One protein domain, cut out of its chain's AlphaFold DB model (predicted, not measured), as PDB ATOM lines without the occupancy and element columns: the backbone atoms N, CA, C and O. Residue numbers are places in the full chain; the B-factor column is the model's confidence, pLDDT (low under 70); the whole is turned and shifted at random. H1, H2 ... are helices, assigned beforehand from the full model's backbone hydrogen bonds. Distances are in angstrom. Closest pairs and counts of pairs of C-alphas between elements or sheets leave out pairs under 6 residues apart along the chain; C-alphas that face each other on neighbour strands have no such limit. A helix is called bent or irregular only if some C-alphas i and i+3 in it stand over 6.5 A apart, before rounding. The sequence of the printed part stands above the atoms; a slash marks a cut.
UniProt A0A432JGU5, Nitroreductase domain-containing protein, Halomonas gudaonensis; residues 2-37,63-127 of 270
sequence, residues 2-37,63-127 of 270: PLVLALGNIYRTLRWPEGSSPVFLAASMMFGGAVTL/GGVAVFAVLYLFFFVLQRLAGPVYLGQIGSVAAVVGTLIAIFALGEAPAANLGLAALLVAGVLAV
ATOM      1  N   PRO A   2      41.893 -23.155  18.757       53.31
ATOM      2  CA  PRO A   2      40.756 -22.330  18.303       53.31
ATOM      3  C   PRO A   2      39.590 -23.144  17.719       53.31
ATOM      4  O   PRO A   2      38.434 -22.902  18.049       53.31
ATOM      5  N   LEU A   3      39.903 -24.171  16.919       57.25
ATOM      6  CA  LEU A   3      38.913 -25.061  16.302       57.25
ATOM      7  C   LEU A   3      38.070 -25.813  17.347       57.25
ATOM      8  O   LEU A   3      36.856 -25.912  17.221       57.25
ATOM      9  N   VAL A   4      38.713 -26.305  18.410       64.31
ATOM     10  CA  VAL A   4      38.058 -27.070  19.484       64.31
ATOM     11  C   VAL A   4      37.119 -26.176  20.297       64.31
ATOM     12  O   VAL A   4      36.022 -26.597  20.648       64.31
ATOM     13  N   LEU A   5      37.510 -24.920  20.545       59.53
ATOM     14  CA  LEU A   5      36.653 -23.930  21.204       59.53
ATOM     15  C   LEU A   5      35.440 -23.551  20.343       59.53
ATOM     16  O   LEU A   5      34.325 -23.488  20.861       59.53
ATOM     17  N   ALA A   6      35.634 -23.352  19.035       58.75
ATOM     18  CA  ALA A   6      34.547 -23.056  18.103       58.75
ATOM     19  C   ALA A   6      33.545 -24.220  18.004       58.75
ATOM     20  O   ALA A   6      32.342 -24.010  18.152       58.75
ATOM     21  N   LEU A   7      34.041 -25.454  17.854       66.19
ATOM     22  CA  LEU A   7      33.219 -26.669  17.866       66.19
ATOM     23  C   LEU A   7      32.477 -26.842  19.197       66.19
ATOM     24  O   LEU A   7      31.294 -27.179  19.203       66.19
ATOM     25  N   GLY A   8      33.138 -26.550  20.320       66.44
ATOM     26  CA  GLY A   8      32.520 -26.574  21.643       66.44
ATOM     27  C   GLY A   8      31.367 -25.578  21.770       66.44
ATOM     28  O   GLY A   8      30.313 -25.927  22.296       66.44
ATOM     29  N   ASN A   9      31.521 -24.362  21.243       68.00
ATOM     30  CA  ASN A   9      30.452 -23.362  21.247       68.00
ATOM     31  C   ASN A   9      29.270 -23.768  20.353       68.00
ATOM     32  O   ASN A   9      28.127 -23.619  20.782       68.00
ATOM     33  N   ILE A  10      29.529 -24.355  19.180       71.50
ATOM     34  CA  ILE A  10      28.486 -24.891  18.288       71.50
ATOM     35  C   ILE A  10      27.719 -26.036  18.969       71.50
ATOM     36  O   ILE A  10      26.485 -26.056  18.968       71.50
ATOM     37  N   TYR A  11      28.429 -26.965  19.616       70.75
ATOM     38  CA  TYR A  11      27.804 -28.052  20.369       70.75
ATOM     39  C   TYR A  11      26.931 -27.524  21.519       70.75
ATOM     40  O   TYR A  11      25.800 -27.986  21.679       70.75
ATOM     41  N   ARG A  12      27.395 -26.506  22.266       68.50
ATOM     42  CA  ARG A  12      26.581 -25.855  23.310       68.50
ATOM     43  C   ARG A  12      25.288 -25.264  22.756       68.50
ATOM     44  O   ARG A  12      24.257 -25.390  23.400       68.50
ATOM     45  N   THR A  13      25.329 -24.640  21.581       66.50
ATOM     46  CA  THR A  13      24.124 -24.051  20.975       66.50
ATOM     47  C   THR A  13      23.142 -25.089  20.429       66.50
ATOM     48  O   THR A  13      21.957 -24.795  20.346       66.50
ATOM     49  N   LEU A  14      23.608 -26.289  20.066       66.38
ATOM     50  CA  LEU A  14      22.780 -27.298  19.393       66.38
ATOM     51  C   LEU A  14      22.281 -28.424  20.306       66.38
ATOM     52  O   LEU A  14      21.279 -29.061  19.988       66.38
ATOM     53  N   ARG A  15      23.012 -28.759  21.374       71.00
ATOM     54  CA  ARG A  15      22.825 -30.027  22.102       71.00
ATOM     55  C   ARG A  15      22.962 -29.909  23.623       71.00
ATOM     56  O   ARG A  15      23.121 -30.937  24.276       71.00
ATOM     57  N   TRP A  16      22.931 -28.706  24.207       69.62
ATOM     58  CA  TRP A  16      23.007 -28.593  25.669       69.62
ATOM     59  C   TRP A  16      21.788 -29.274  26.317       69.62
ATOM     60  O   TRP A  16      20.663 -28.875  26.027       69.62
ATOM     61  N   PRO A  17      21.969 -30.299  27.169       67.00
ATOM     62  CA  PRO A  17      20.848 -31.049  27.721       67.00
ATOM     63  C   PRO A  17      20.046 -30.185  28.701       67.00
ATOM     64  O   PRO A  17      20.549 -29.788  29.763       67.00
ATOM     65  N   GLU A  18      18.794 -29.902  28.343       62.44
ATOM     66  CA  GLU A  18      17.838 -29.184  29.187       62.44
ATOM     67  C   GLU A  18      17.551 -30.004  30.457       62.44
ATOM     68  O   GLU A  18      17.229 -31.187  30.392       62.44
ATOM     69  N   GLY A  19      17.749 -29.399  31.633       69.88
ATOM     70  CA  GLY A  19      17.538 -30.055  32.934       69.88
ATOM     71  C   GLY A  19      18.778 -30.685  33.584       69.88
ATOM     72  O   GLY A  19      18.700 -31.128  34.729       69.88
ATOM     73  N   SER A  20      19.943 -30.676  32.929       68.62
ATOM     74  CA  SER A  20      21.186 -31.178  33.537       68.62
ATOM     75  C   SER A  20      21.673 -30.290  34.697       68.62
ATOM     76  O   SER A  20      21.679 -29.054  34.619       68.62
ATOM     77  N   SER A  21      22.074 -30.911  35.813       76.69
ATOM     78  CA  SER A  21      22.611 -30.173  36.960       76.69
ATOM     79  C   SER A  21      24.061 -29.732  36.678       76.69
ATOM     80  O   SER A  21      24.878 -30.546  36.238       76.69
ATOM     81  N   PRO A  22      24.430 -28.459  36.940       72.56
ATOM     82  CA  PRO A  22      25.806 -27.972  36.754       72.56
ATOM     83  C   PRO A  22      26.847 -28.789  37.533       72.56
ATOM     84  O   PRO A  22      27.976 -28.970  37.083       72.56
ATOM     85  N   VAL A  23      26.438 -29.326  38.685       76.19
ATOM     86  CA  VAL A  23      27.259 -30.173  39.555       76.19
ATOM     87  C   VAL A  23      27.629 -31.491  38.866       76.19
ATOM     88  O   VAL A  23      28.781 -31.912  38.935       76.19
ATOM     89  N   PHE A  24      26.690 -32.121  38.153       79.00
ATOM     90  CA  PHE A  24      26.934 -33.381  37.443       79.00
ATOM     91  C   PHE A  24      27.915 -33.207  36.277       79.00
ATOM     92  O   PHE A  24      28.826 -34.015  36.093       79.00
ATOM     93  N   LEU A  25      27.783 -32.114  35.524       76.88
ATOM     94  CA  LEU A  25      28.716 -31.744  34.454       76.88
ATOM     95  C   LEU A  25      30.130 -31.482  34.997       76.88
ATOM     96  O   LEU A  25      31.103 -32.014  34.459       76.88
ATOM     97  N   ALA A  26      30.244 -30.727  36.094       75.50
ATOM     98  CA  ALA A  26      31.524 -30.468  36.754       75.50
ATOM     99  C   ALA A  26      32.194 -31.763  37.246       75.50
ATOM    100  O   ALA A  26      33.378 -31.984  36.985       75.50
ATOM    101  N   ALA A  27      31.429 -32.647  37.893       78.00
ATOM    102  CA  ALA A  27      31.926 -33.929  38.389       78.00
ATOM    103  C   ALA A  27      32.439 -34.828  37.251       78.00
ATOM    104  O   ALA A  27      33.511 -35.425  37.359       78.00
ATOM    105  N   SER A  28      31.722 -34.857  36.126       77.56
ATOM    106  CA  SER A  28      32.083 -35.640  34.939       77.56
ATOM    107  C   SER A  28      33.392 -35.153  34.308       77.56
ATOM    108  O   SER A  28      34.247 -35.949  33.919       77.56
ATOM    109  N   MET A  29      33.584 -33.833  34.253       80.44
ATOM    110  CA  MET A  29      34.793 -33.219  33.706       80.44
ATOM    111  C   MET A  29      36.014 -33.444  34.609       80.44
ATOM    112  O   MET A  29      37.109 -33.718  34.114       80.44
ATOM    113  N   MET A  30      35.819 -33.419  35.930       79.00
ATOM    114  CA  MET A  30      36.862 -33.769  36.899       79.00
ATOM    115  C   MET A  30      37.253 -35.245  36.821       79.00
ATOM    116  O   MET A  30      38.443 -35.565  36.844       79.00
ATOM    117  N   PHE A  31      36.276 -36.137  36.659       79.44
ATOM    118  CA  PHE A  31      36.527 -37.562  36.464       79.44
ATOM    119  C   PHE A  31      37.310 -37.829  35.171       79.44
ATOM    120  O   PHE A  31      38.326 -38.523  35.197       79.44
ATOM    121  N   GLY A  32      36.914 -37.207  34.056       80.31
ATOM    122  CA  GLY A  32      37.645 -37.306  32.788       80.31
ATOM    123  C   GLY A  32      39.087 -36.791  32.887       80.31
ATOM    124  O   GLY A  32      40.012 -37.430  32.379       80.31
ATOM    125  N   GLY A  33      39.305 -35.677  33.596       75.12
ATOM    126  CA  GLY A  33      40.643 -35.148  33.878       75.12
ATOM    127  C   GLY A  33      41.494 -36.104  34.719       75.12
ATOM    128  O   GLY A  33      42.661 -36.339  34.408       75.12
ATOM    129  N   ALA A  34      40.905 -36.720  35.746       73.94
ATOM    130  CA  ALA A  34      41.591 -37.707  36.572       73.94
ATOM    131  C   ALA A  34      42.003 -38.943  35.756       73.94
ATOM    132  O   ALA A  34      43.162 -39.354  35.814       73.94
ATOM    133  N   VAL A  35      41.096 -39.490  34.942       78.12
ATOM    134  CA  VAL A  35      41.360 -40.670  34.101       78.12
ATOM    135  C   VAL A  35      42.440 -40.396  33.052       78.12
ATOM    136  O   VAL A  35      43.273 -41.259  32.791       78.12
ATOM    137  N   THR A  36      42.468 -39.199  32.467       76.62
ATOM    138  CA  THR A  36      43.452 -38.842  31.429       76.62
ATOM    139  C   THR A  36      44.834 -38.503  31.991       76.62
ATOM    140  O   THR A  36      45.848 -38.817  31.365       76.62
ATOM    141  N   LEU A  37      44.913 -37.900  33.181       68.31
ATOM    142  CA  LEU A  37      46.188 -37.534  33.809       68.31
ATOM    143  C   LEU A  37      46.833 -38.684  34.599       68.31
ATOM    144  O   LEU A  37      48.057 -38.697  34.762       68.31
ATOM    145  N   GLY A  63      43.513 -30.372  48.060       81.19
ATOM    146  CA  GLY A  63      43.322 -28.928  47.934       81.19
ATOM    147  C   GLY A  63      43.135 -28.493  46.481       81.19
ATOM    148  O   GLY A  63      42.201 -27.756  46.179       81.19
ATOM    149  N   GLY A  64      43.955 -29.012  45.561       79.81
ATOM    150  CA  GLY A  64      43.806 -28.762  44.127       79.81
ATOM    151  C   GLY A  64      42.450 -29.227  43.592       79.81
ATOM    152  O   GLY A  64      41.761 -28.458  42.929       79.81
ATOM    153  N   VAL A  65      42.026 -30.449  43.933       82.12
ATOM    154  CA  VAL A  65      40.709 -30.983  43.546       82.12
ATOM    155  C   VAL A  65      39.576 -30.106  44.083       82.12
ATOM    156  O   VAL A  65      38.655 -29.799  43.332       82.12
ATOM    157  N   ALA A  66      39.654 -29.655  45.337       80.94
ATOM    158  CA  ALA A  66      38.645 -28.776  45.924       80.94
ATOM    159  C   ALA A  66      38.560 -27.426  45.192       80.94
ATOM    160  O   ALA A  66      37.468 -26.989  44.827       80.94
ATOM    161  N   VAL A  67      39.704 -26.794  44.914       83.19
ATOM    162  CA  VAL A  67      39.763 -25.518  44.184       83.19
ATOM    163  C   VAL A  67      39.200 -25.669  42.770       83.19
ATOM    164  O   VAL A  67      38.357 -24.868  42.363       83.19
ATOM    165  N   PHE A  68      39.597 -26.709  42.031       79.75
ATOM    166  CA  PHE A  68      39.077 -26.955  40.683       79.75
ATOM    167  C   PHE A  68      37.588 -27.307  40.681       79.75
ATOM    168  O   PHE A  68      36.869 -26.841  39.801       79.75
ATOM    169  N   ALA A  69      37.100 -28.069  41.662       80.94
ATOM    170  CA  ALA A  69      35.680 -28.391  41.775       80.94
ATOM    171  C   ALA A  69      34.828 -27.127  41.967       80.94
ATOM    172  O   ALA A  69      33.827 -26.947  41.271       80.94
ATOM    173  N   VAL A  70      35.254 -26.221  42.854       83.06
ATOM    174  CA  VAL A  70      34.583 -24.930  43.075       83.06
ATOM    175  C   VAL A  70      34.655 -24.061  41.818       83.06
ATOM    176  O   VAL A  70      33.635 -23.537  41.372       83.06
ATOM    177  N   LEU A  71      35.833 -23.951  41.201       83.25
ATOM    178  CA  LEU A  71      36.025 -23.165  39.984       83.25
ATOM    179  C   LEU A  71      35.147 -23.671  38.832       83.25
ATOM    180  O   LEU A  71      34.486 -22.870  38.172       83.25
ATOM    181  N   TYR A  72      35.089 -24.987  38.610       80.69
ATOM    182  CA  TYR A  72      34.241 -25.566  37.570       80.69
ATOM    183  C   TYR A  72      32.754 -25.420  37.883       80.69
ATOM    184  O   TYR A  72      31.984 -25.134  36.967       80.69
ATOM    185  N   LEU A  73      32.342 -25.536  39.148       81.62
ATOM    186  CA  LEU A  73      30.965 -25.251  39.547       81.62
ATOM    187  C   LEU A  73      30.567 -23.825  39.149       81.62
ATOM    188  O   LEU A  73      29.575 -23.644  38.443       81.62
ATOM    189  N   PHE A  74      31.363 -22.825  39.536       80.62
ATOM    190  CA  PHE A  74      31.111 -21.433  39.156       80.62
ATOM    191  C   PHE A  74      31.143 -21.238  37.642       80.62
ATOM    192  O   PHE A  74      30.283 -20.546  37.104       80.62
ATOM    193  N   PHE A  75      32.075 -21.883  36.942       77.38
ATOM    194  CA  PHE A  75      32.162 -21.824  35.487       77.38
ATOM    195  C   PHE A  75      30.890 -22.344  34.802       77.38
ATOM    196  O   PHE A  75      30.382 -21.687  33.897       77.38
ATOM    197  N   PHE A  76      30.330 -23.474  35.246       77.31
ATOM    198  CA  PHE A  76      29.084 -24.013  34.688       77.31
ATOM    199  C   PHE A  76      27.842 -23.213  35.102       77.31
ATOM    200  O   PHE A  76      26.917 -23.062  34.303       77.31
ATOM    201  N   VAL A  77      27.820 -22.656  36.316       79.69
ATOM    202  CA  VAL A  77      26.761 -21.728  36.751       79.69
ATOM    203  C   VAL A  77      26.774 -20.465  35.888       79.69
ATOM    204  O   VAL A  77      25.737 -20.075  35.354       79.69
ATOM    205  N   LEU A  78      27.953 -19.877  35.670       75.62
ATOM    206  CA  LEU A  78      28.137 -18.739  34.773       75.62
ATOM    207  C   LEU A  78      27.765 -19.101  33.334       75.62
ATOM    208  O   LEU A  78      27.096 -18.307  32.695       75.62
ATOM    209  N   GLN A  79      28.095 -20.295  32.837       72.19
ATOM    210  CA  GLN A  79      27.668 -20.756  31.504       72.19
ATOM    211  C   GLN A  79      26.158 -20.864  31.341       72.19
ATOM    212  O   GLN A  79      25.644 -20.639  30.250       72.19
ATOM    213  N   ARG A  80      25.450 -21.238  32.407       70.81
ATOM    214  CA  ARG A  80      23.993 -21.354  32.381       70.81
ATOM    215  C   ARG A  80      23.307 -19.987  32.433       70.81
ATOM    216  O   ARG A  80      22.241 -19.828  31.852       70.81
ATOM    217  N   LEU A  81      23.904 -19.021  33.133       72.81
ATOM    218  CA  LEU A  81      23.364 -17.664  33.291       72.81
ATOM    219  C   LEU A  81      23.768 -16.726  32.147       72.81
ATOM    220  O   LEU A  81      22.996 -15.867  31.730       72.81
ATOM    221  N   ALA A  82      24.992 -16.874  31.655       63.25
ATOM    222  CA  ALA A  82      25.590 -16.027  30.647       63.25
ATOM    223  C   ALA A  82      25.442 -16.706  29.282       63.25
ATOM    224  O   ALA A  82      26.036 -17.752  29.027       63.25
ATOM    225  N   GLY A  83      24.641 -16.112  28.395       63.94
ATOM    226  CA  GLY A  83      24.467 -16.614  27.032       63.94
ATOM    227  C   GLY A  83      25.798 -16.766  26.267       63.94
ATOM    228  O   GLY A  83      26.833 -16.236  26.686       63.94
ATOM    229  N   PRO A  84      25.794 -17.439  25.101       58.78
ATOM    230  CA  PRO A  84      27.008 -17.851  24.381       58.78
ATOM    231  C   PRO A  84      27.983 -16.703  24.059       58.78
ATOM    232  O   PRO A  84      29.192 -16.918  23.990       58.78
ATOM    233  N   VAL A  85      27.476 -15.475  23.919       59.12
ATOM    234  CA  VAL A  85      28.275 -14.267  23.655       59.12
ATOM    235  C   VAL A  85      29.075 -13.816  24.886       59.12
ATOM    236  O   VAL A  85      30.256 -13.497  24.766       59.12
ATOM    237  N   TYR A  86      28.477 -13.845  26.080       64.25
ATOM    238  CA  TYR A  86      29.152 -13.446  27.322       64.25
ATOM    239  C   TYR A  86      30.240 -14.442  27.722       64.25
ATOM    240  O   TYR A  86      31.303 -14.049  28.198       64.25
ATOM    241  N   LEU A  87      30.016 -15.732  27.459       67.00
ATOM    242  CA  LEU A  87      31.018 -16.758  27.718       67.00
ATOM    243  C   LEU A  87      32.290 -16.556  26.877       67.00
ATOM    244  O   LEU A  87      33.397 -16.778  27.368       67.00
ATOM    245  N   GLY A  88      32.140 -16.090  25.633       66.69
ATOM    246  CA  GLY A  88      33.269 -15.742  24.769       66.69
ATOM    247  C   GLY A  88      34.095 -14.564  25.298       66.69
ATOM    248  O   GLY A  88      35.318 -14.573  25.181       66.69
ATOM    249  N   GLN A  89      33.447 -13.587  25.942       68.75
ATOM    250  CA  GLN A  89      34.098 -12.397  26.508       68.75
ATOM    251  C   GLN A  89      34.813 -12.666  27.843       68.75
ATOM    252  O   GLN A  89      35.780 -11.986  28.175       68.75
ATOM    253  N   ILE A  90      34.398 -13.686  28.601       73.38
ATOM    254  CA  ILE A  90      35.104 -14.089  29.830       73.38
ATOM    255  C   ILE A  90      36.539 -14.538  29.511       73.38
ATOM    256  O   ILE A  90      37.457 -14.264  30.283       73.38
ATOM    257  N   GLY A  91      36.758 -15.180  28.359       75.00
ATOM    258  CA  GLY A  91      38.080 -15.661  27.951       75.00
ATOM    259  C   GLY A  91      39.099 -14.544  27.710       75.00
ATOM    260  O   GLY A  91      40.250 -14.671  28.124       75.00
ATOM    261  N   SER A  92      38.688 -13.432  27.095       73.75
ATOM    262  CA  SER A  92      39.572 -12.282  26.866       73.75
ATOM    263  C   SER A  92      39.930 -11.566  28.170       73.75
ATOM    264  O   SER A  92      41.087 -11.201  28.367       73.75
ATOM    265  N   VAL A  93      38.977 -11.440  29.097       78.44
ATOM    266  CA  VAL A  93      39.225 -10.876  30.434       78.44
ATOM    267  C   VAL A  93      40.169 -11.776  31.237       78.44
ATOM    268  O   VAL A  93      41.145 -11.289  31.806       78.44
ATOM    269  N   ALA A  94      39.933 -13.092  31.235       78.06
ATOM    270  CA  ALA A  94      40.789 -14.058  31.918       78.06
ATOM    271  C   ALA A  94      42.228 -14.050  31.373       78.06
ATOM    272  O   ALA A  94      43.171 -14.145  32.155       78.06
ATOM    273  N   ALA A  95      42.408 -13.880  30.058       79.25
ATOM    274  CA  ALA A  95      43.730 -13.761  29.447       79.25
ATOM    275  C   ALA A  95      44.481 -12.507  29.923       79.25
ATOM    276  O   ALA A  95      45.656 -12.602  30.275       79.25
ATOM    277  N   VAL A  96      43.812 -11.350  29.993       80.75
ATOM    278  CA  VAL A  96      44.422 -10.102  30.488       80.75
ATOM    279  C   VAL A  96      44.787 -10.226  31.963       80.75
ATOM    280  O   VAL A  96      45.937  -9.994  32.328       80.75
ATOM    281  N   VAL A  97      43.838 -10.645  32.803       83.31
ATOM    282  CA  VAL A  97      44.060 -10.786  34.249       83.31
ATOM    283  C   VAL A  97      45.152 -11.819  34.535       83.31
ATOM    284  O   VAL A  97      46.052 -11.546  35.326       83.31
ATOM    285  N   GLY A  98      45.131 -12.969  33.856       82.69
ATOM    286  CA  GLY A  98      46.151 -14.008  34.013       82.69
ATOM    287  C   GLY A  98      47.547 -13.535  33.611       82.69
ATOM    288  O   GLY A  98      48.512 -13.801  34.321       82.69
ATOM    289  N   THR A  99      47.649 -12.766  32.525       83.00
ATOM    290  CA  THR A  99      48.921 -12.190  32.067       83.00
ATOM    291  C   THR A  99      49.473 -11.165  33.060       83.00
ATOM    292  O   THR A  99      50.667 -11.168  33.350       83.00
ATOM    293  N   LEU A 100      48.613 -10.317  33.633       83.31
ATOM    294  CA  LEU A 100      49.019  -9.365  34.670       83.31
ATOM    295  C   LEU A 100      49.503 -10.083  35.933       83.31
ATOM    296  O   LEU A 100      50.529  -9.707  36.488       83.31
ATOM    297  N   ILE A 101      48.812 -11.142  36.362       86.06
ATOM    298  CA  ILE A 101      49.246 -11.949  37.509       86.06
ATOM    299  C   ILE A 101      50.602 -12.612  37.222       86.06
ATOM    300  O   ILE A 101      51.481 -12.573  38.077       86.06
ATOM    301  N   ALA A 102      50.815 -13.167  36.026       83.31
ATOM    302  CA  ALA A 102      52.090 -13.793  35.664       83.31
ATOM    303  C   ALA A 102      53.269 -12.799  35.710       83.31
ATOM    304  O   ALA A 102      54.315 -13.096  36.286       83.31
ATOM    305  N   ILE A 103      53.079 -11.588  35.183       83.94
ATOM    306  CA  ILE A 103      54.131 -10.561  35.158       83.94
ATOM    307  C   ILE A 103      54.363  -9.972  36.556       83.94
ATOM    308  O   ILE A 103      55.499  -9.903  37.017       83.94
ATOM    309  N   PHE A 104      53.301  -9.551  37.251       86.75
ATOM    310  CA  PHE A 104      53.428  -8.791  38.501       86.75
ATOM    311  C   PHE A 104      53.553  -9.661  39.753       86.75
ATOM    312  O   PHE A 104      54.241  -9.263  40.688       86.75
ATOM    313  N   ALA A 105      52.890 -10.820  39.800       84.50
ATOM    314  CA  ALA A 105      52.902 -11.685  40.981       84.50
ATOM    315  C   ALA A 105      53.939 -12.814  40.884       84.50
ATOM    316  O   ALA A 105      54.479 -13.213  41.912       84.50
ATOM    317  N   LEU A 106      54.218 -13.329  39.678       84.38
ATOM    318  CA  LEU A 106      55.196 -14.409  39.468       84.38
ATOM    319  C   LEU A 106      56.552 -13.906  38.944       84.38
ATOM    320  O   LEU A 106      57.522 -14.661  38.976       84.38
ATOM    321  N   GLY A 107      56.645 -12.645  38.507       85.75
ATOM    322  CA  GLY A 107      57.886 -12.055  37.999       85.75
ATOM    323  C   GLY A 107      58.331 -12.619  36.646       85.75
ATOM    324  O   GLY A 107      59.516 -12.553  36.316       85.75
ATOM    325  N   GLU A 108      57.417 -13.207  35.870       84.12
ATOM    326  CA  GLU A 108      57.742 -13.744  34.550       84.12
ATOM    327  C   GLU A 108      58.007 -12.615  33.545       84.12
ATOM    328  O   GLU A 108      57.325 -11.586  33.528       84.12
ATOM    329  N   ALA A 109      59.005 -12.812  32.678       81.81
ATOM    330  CA  ALA A 109      59.301 -11.859  31.619       81.81
ATOM    331  C   ALA A 109      58.107 -11.751  30.651       81.81
ATOM    332  O   ALA A 109      57.530 -12.776  30.268       81.81
ATOM    333  N   PRO A 110      57.734 -10.533  30.217       79.25
ATOM    334  CA  PRO A 110      56.625 -10.359  29.294       79.25
ATOM    335  C   PRO A 110      56.921 -11.083  27.979       79.25
ATOM    336  O   PRO A 110      58.005 -10.956  27.406       79.25
ATOM    337  N   ALA A 111      55.943 -11.845  27.485       77.69
ATOM    338  CA  ALA A 111      56.067 -12.541  26.211       77.69
ATOM    339  C   ALA A 111      56.394 -11.544  25.083       77.69
ATOM    340  O   ALA A 111      55.785 -10.481  25.000       77.69
ATOM    341  N   ALA A 112      57.298 -11.898  24.163       78.94
ATOM    342  CA  ALA A 112      57.747 -10.994  23.092       78.94
ATOM    343  C   ALA A 112      56.598 -10.419  22.229       78.94
ATOM    344  O   ALA A 112      56.706  -9.321  21.692       78.94
ATOM    345  N   ASN A 113      55.466 -11.128  22.149       83.25
ATOM    346  CA  ASN A 113      54.287 -10.740  21.370       83.25
ATOM    347  C   ASN A 113      53.161 -10.107  22.216       83.25
ATOM    348  O   ASN A 113      52.019 -10.032  21.753       83.25
ATOM    349  N   LEU A 114      53.446  -9.662  23.450       80.38
ATOM    350  CA  LEU A 114      52.445  -9.128  24.386       80.38
ATOM    351  C   LEU A 114      51.630  -7.976  23.784       80.38
ATOM    352  O   LEU A 114      50.412  -7.934  23.939       80.38
ATOM    353  N   GLY A 115      52.290  -7.068  23.059       77.69
ATOM    354  CA  GLY A 115      51.633  -5.921  22.427       77.69
ATOM    355  C   GLY A 115      50.601  -6.337  21.378       77.69
ATOM    356  O   GLY A 115      49.509  -5.780  21.331       77.69
ATOM    357  N   LEU A 116      50.905  -7.373  20.593       78.50
ATOM    358  CA  LEU A 116      50.016  -7.901  19.555       78.50
ATOM    359  C   LEU A 116      48.805  -8.614  20.182       78.50
ATOM    360  O   LEU A 116      47.671  -8.427  19.742       78.50
ATOM    361  N   ALA A 117      49.024  -9.355  21.274       76.06
ATOM    362  CA  ALA A 117      47.951  -9.963  22.059       76.06
ATOM    363  C   ALA A 117      47.039  -8.908  22.717       76.06
ATOM    364  O   ALA A 117      45.814  -9.041  22.671       76.06
ATOM    365  N   ALA A 118      47.613  -7.834  23.270       77.94
ATOM    366  CA  ALA A 118      46.858  -6.730  23.859       77.94
ATOM    367  C   ALA A 118      45.984  -6.014  22.817       77.94
ATOM    368  O   ALA A 118      44.828  -5.702  23.097       77.94
ATOM    369  N   LEU A 119      46.498  -5.825  21.600       79.94
ATOM    370  CA  LEU A 119      45.772  -5.196  20.492       79.94
ATOM    371  C   LEU A 119      44.580  -6.048  20.029       79.94
ATOM    372  O   LEU A 119      43.493  -5.519  19.803       79.94
ATOM    373  N   LEU A 120      44.746  -7.373  19.964       76.75
ATOM    374  CA  LEU A 120      43.653  -8.299  19.647       76.75
ATOM    375  C   LEU A 120      42.562  -8.293  20.724       76.75
ATOM    376  O   LEU A 120      41.376  -8.233  20.396       76.75
ATOM    377  N   VAL A 121      42.943  -8.317  22.003       74.75
ATOM    378  CA  VAL A 121      41.972  -8.255  23.107       74.75
ATOM    379  C   VAL A 121      41.258  -6.902  23.137       74.75
ATOM    380  O   VAL A 121      40.034  -6.867  23.283       74.75
ATOM    381  N   ALA A 122      41.988  -5.803  22.933       74.81
ATOM    382  CA  ALA A 122      41.410  -4.469  22.813       74.81
ATOM    383  C   ALA A 122      40.426  -4.394  21.640       74.81
ATOM    384  O   ALA A 122      39.340  -3.859  21.813       74.81
ATOM    385  N   GLY A 123      40.741  -5.000  20.491       73.06
ATOM    386  CA  GLY A 123      39.829  -5.090  19.349       73.06
ATOM    387  C   GLY A 123      38.522  -5.817  19.681       73.06
ATOM    388  O   GLY A 123      37.454  -5.319  19.343       73.06
ATOM    389  N   VAL A 124      38.587  -6.945  20.399       68.88
ATOM    390  CA  VAL A 124      37.400  -7.718  20.826       68.88
ATOM    391  C   VAL A 124      36.544  -6.951  21.842       68.88
ATOM    392  O   VAL A 124      35.319  -7.012  21.774       68.88
ATOM    393  N   LEU A 125      37.170  -6.219  22.769       65.62
ATOM    394  CA  LEU A 125      36.474  -5.399  23.771       65.62
ATOM    395  C   LEU A 125      35.944  -4.077  23.196       65.62
ATOM    396  O   LEU A 125      34.927  -3.568  23.664       65.62
ATOM    397  N   ALA A 126      36.623  -3.530  22.187       66.50
ATOM    398  CA  ALA A 126      36.236  -2.312  21.490       66.50
ATOM    399  C   ALA A 126      35.142  -2.548  20.448       66.50
ATOM    400  O   ALA A 126      34.580  -1.565  19.968       66.50
ATOM    401  N   VAL A 127      34.798  -3.807  20.116       69.19
ATOM    402  CA  VAL A 127      33.550  -4.101  19.401       69.19
ATOM    403  C   VAL A 127      32.423  -3.567  20.281       69.19
ATOM    404  O   VAL A 127      32.159  -4.144  21.340       69.19
TER     405      VAL A 127
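What this domain is: This is residues 2 to 37 and 63 to 127 of the 270 residues of the protein "Nitroreductase domain-containing protein" of Halomonas gudaonensis (UniProt A0A432JGU5). Two long helices, H3 and H4, make an open V whose closed point is the turn between them, with H2 packed slantwise on one limb, H3, and H5 folded back beside the other limb, H4. H1 lies by the closed point, near the first residues of H4, and has few contacts with the rest. The printed part has 101 residues with five named helices, H1, H2, H3, H4 and H5 in that order along the chain, and no named strand; the class is all helix. The whole is loose, with a radius of gyration of the C-alphas of 16.2 A, and the C-alphas span 43 by 36 by 23 A along their three main axes.

How they stand to each other: Start at the first printed residue, with H1, residues 2 to 15; it touches no helix. Go on to H2, residues 22 to 37; it is apart from H1, though it follows it in the chain. Beyond the cut comes H3, residues 63 to 81, and here you find that H2 and H3 touch, with 11 pairs of C-alphas within 8 A. Their closest C-alphas, those of Pro 22 and Phe 76, are 5.5 A apart, and H3 touches H2 with residues 69 to 77 alone. The two run opposite ways at a steep tilt of 45 degrees. Next look at H4, residues 84 to 104, which is close to H3 but not clearly touching: the closest C-alphas, those of Gln 79 and Leu 87, are 6.4 A apart. H3 and H4 run opposite ways at a tilt of 36 degrees, only just steep. H1 is also close to H4 but not clearly touching, with the closest C-alphas, those of Asn 9 and Pro 84, 7.2 A apart; these two run opposite ways, again at 36 degrees, only just steep. Last comes H5, residues 114 to 126, which touches H4; their closest C-alphas, those of Ser 92 and Val 121, are 6.0 A apart, and H4 touches H5 with residues 89 to 96 alone. H4 and H5 form a helical hairpin, running opposite ways at a shallow tilt of 32 degrees, only just short of steep. H5 is apart from H1, H2 and H3; H1 and H3 are apart, and so are H2 and H4. Check the backbone atoms: in H1, H2, H3 and H5 every pair of O of residue i and N of residue i+4 is within hydrogen-bond range, and in H4 15 of 17 are.

Where its parts are: Find C-alpha 2 at (40.756, -22.330, 18.303); from there H1 runs 19.9 A to C-alpha 15. H2 covers 22.7 A from Pro 22 to Leu 37. Pick up the trace again at C-alpha 63, at (43.322, -28.928, 47.934), where H3 begins; it runs 27.2 A to Leu 81. H4, the longest helix with 21 residues, runs 31.3 A from Pro 84 to Phe 104. H5 runs 17.8 A from Leu 114 to C-alpha 126, at (36.236, -2.312, 21.490). No helix is bent or irregular.

The domain as a whole: The two C-alphas farthest apart are those of Gly 19 and Ala 109, 45.6 A, while the first and last printed C-alphas, those of Pro 2 and Val 127, are 19.6 A apart. Residues 38 to 62 are not printed, and C-alphas 37 and 63 stand 16.8 A apart across this cut, which lies in the link from H2 to H3. Of the links that are printed whole, H3 to H4 is tight with 2 residues, H1 to H2 is short with 6, and H4 to H5 is short with 9. The mean pLDDT of the printed part of this predicted model is 74.8. Look for low confidence, under 70, in 29 residues: 2 to 9, 12 to 14, 16 to 20, 37, 82 to 89 and 124 to 127.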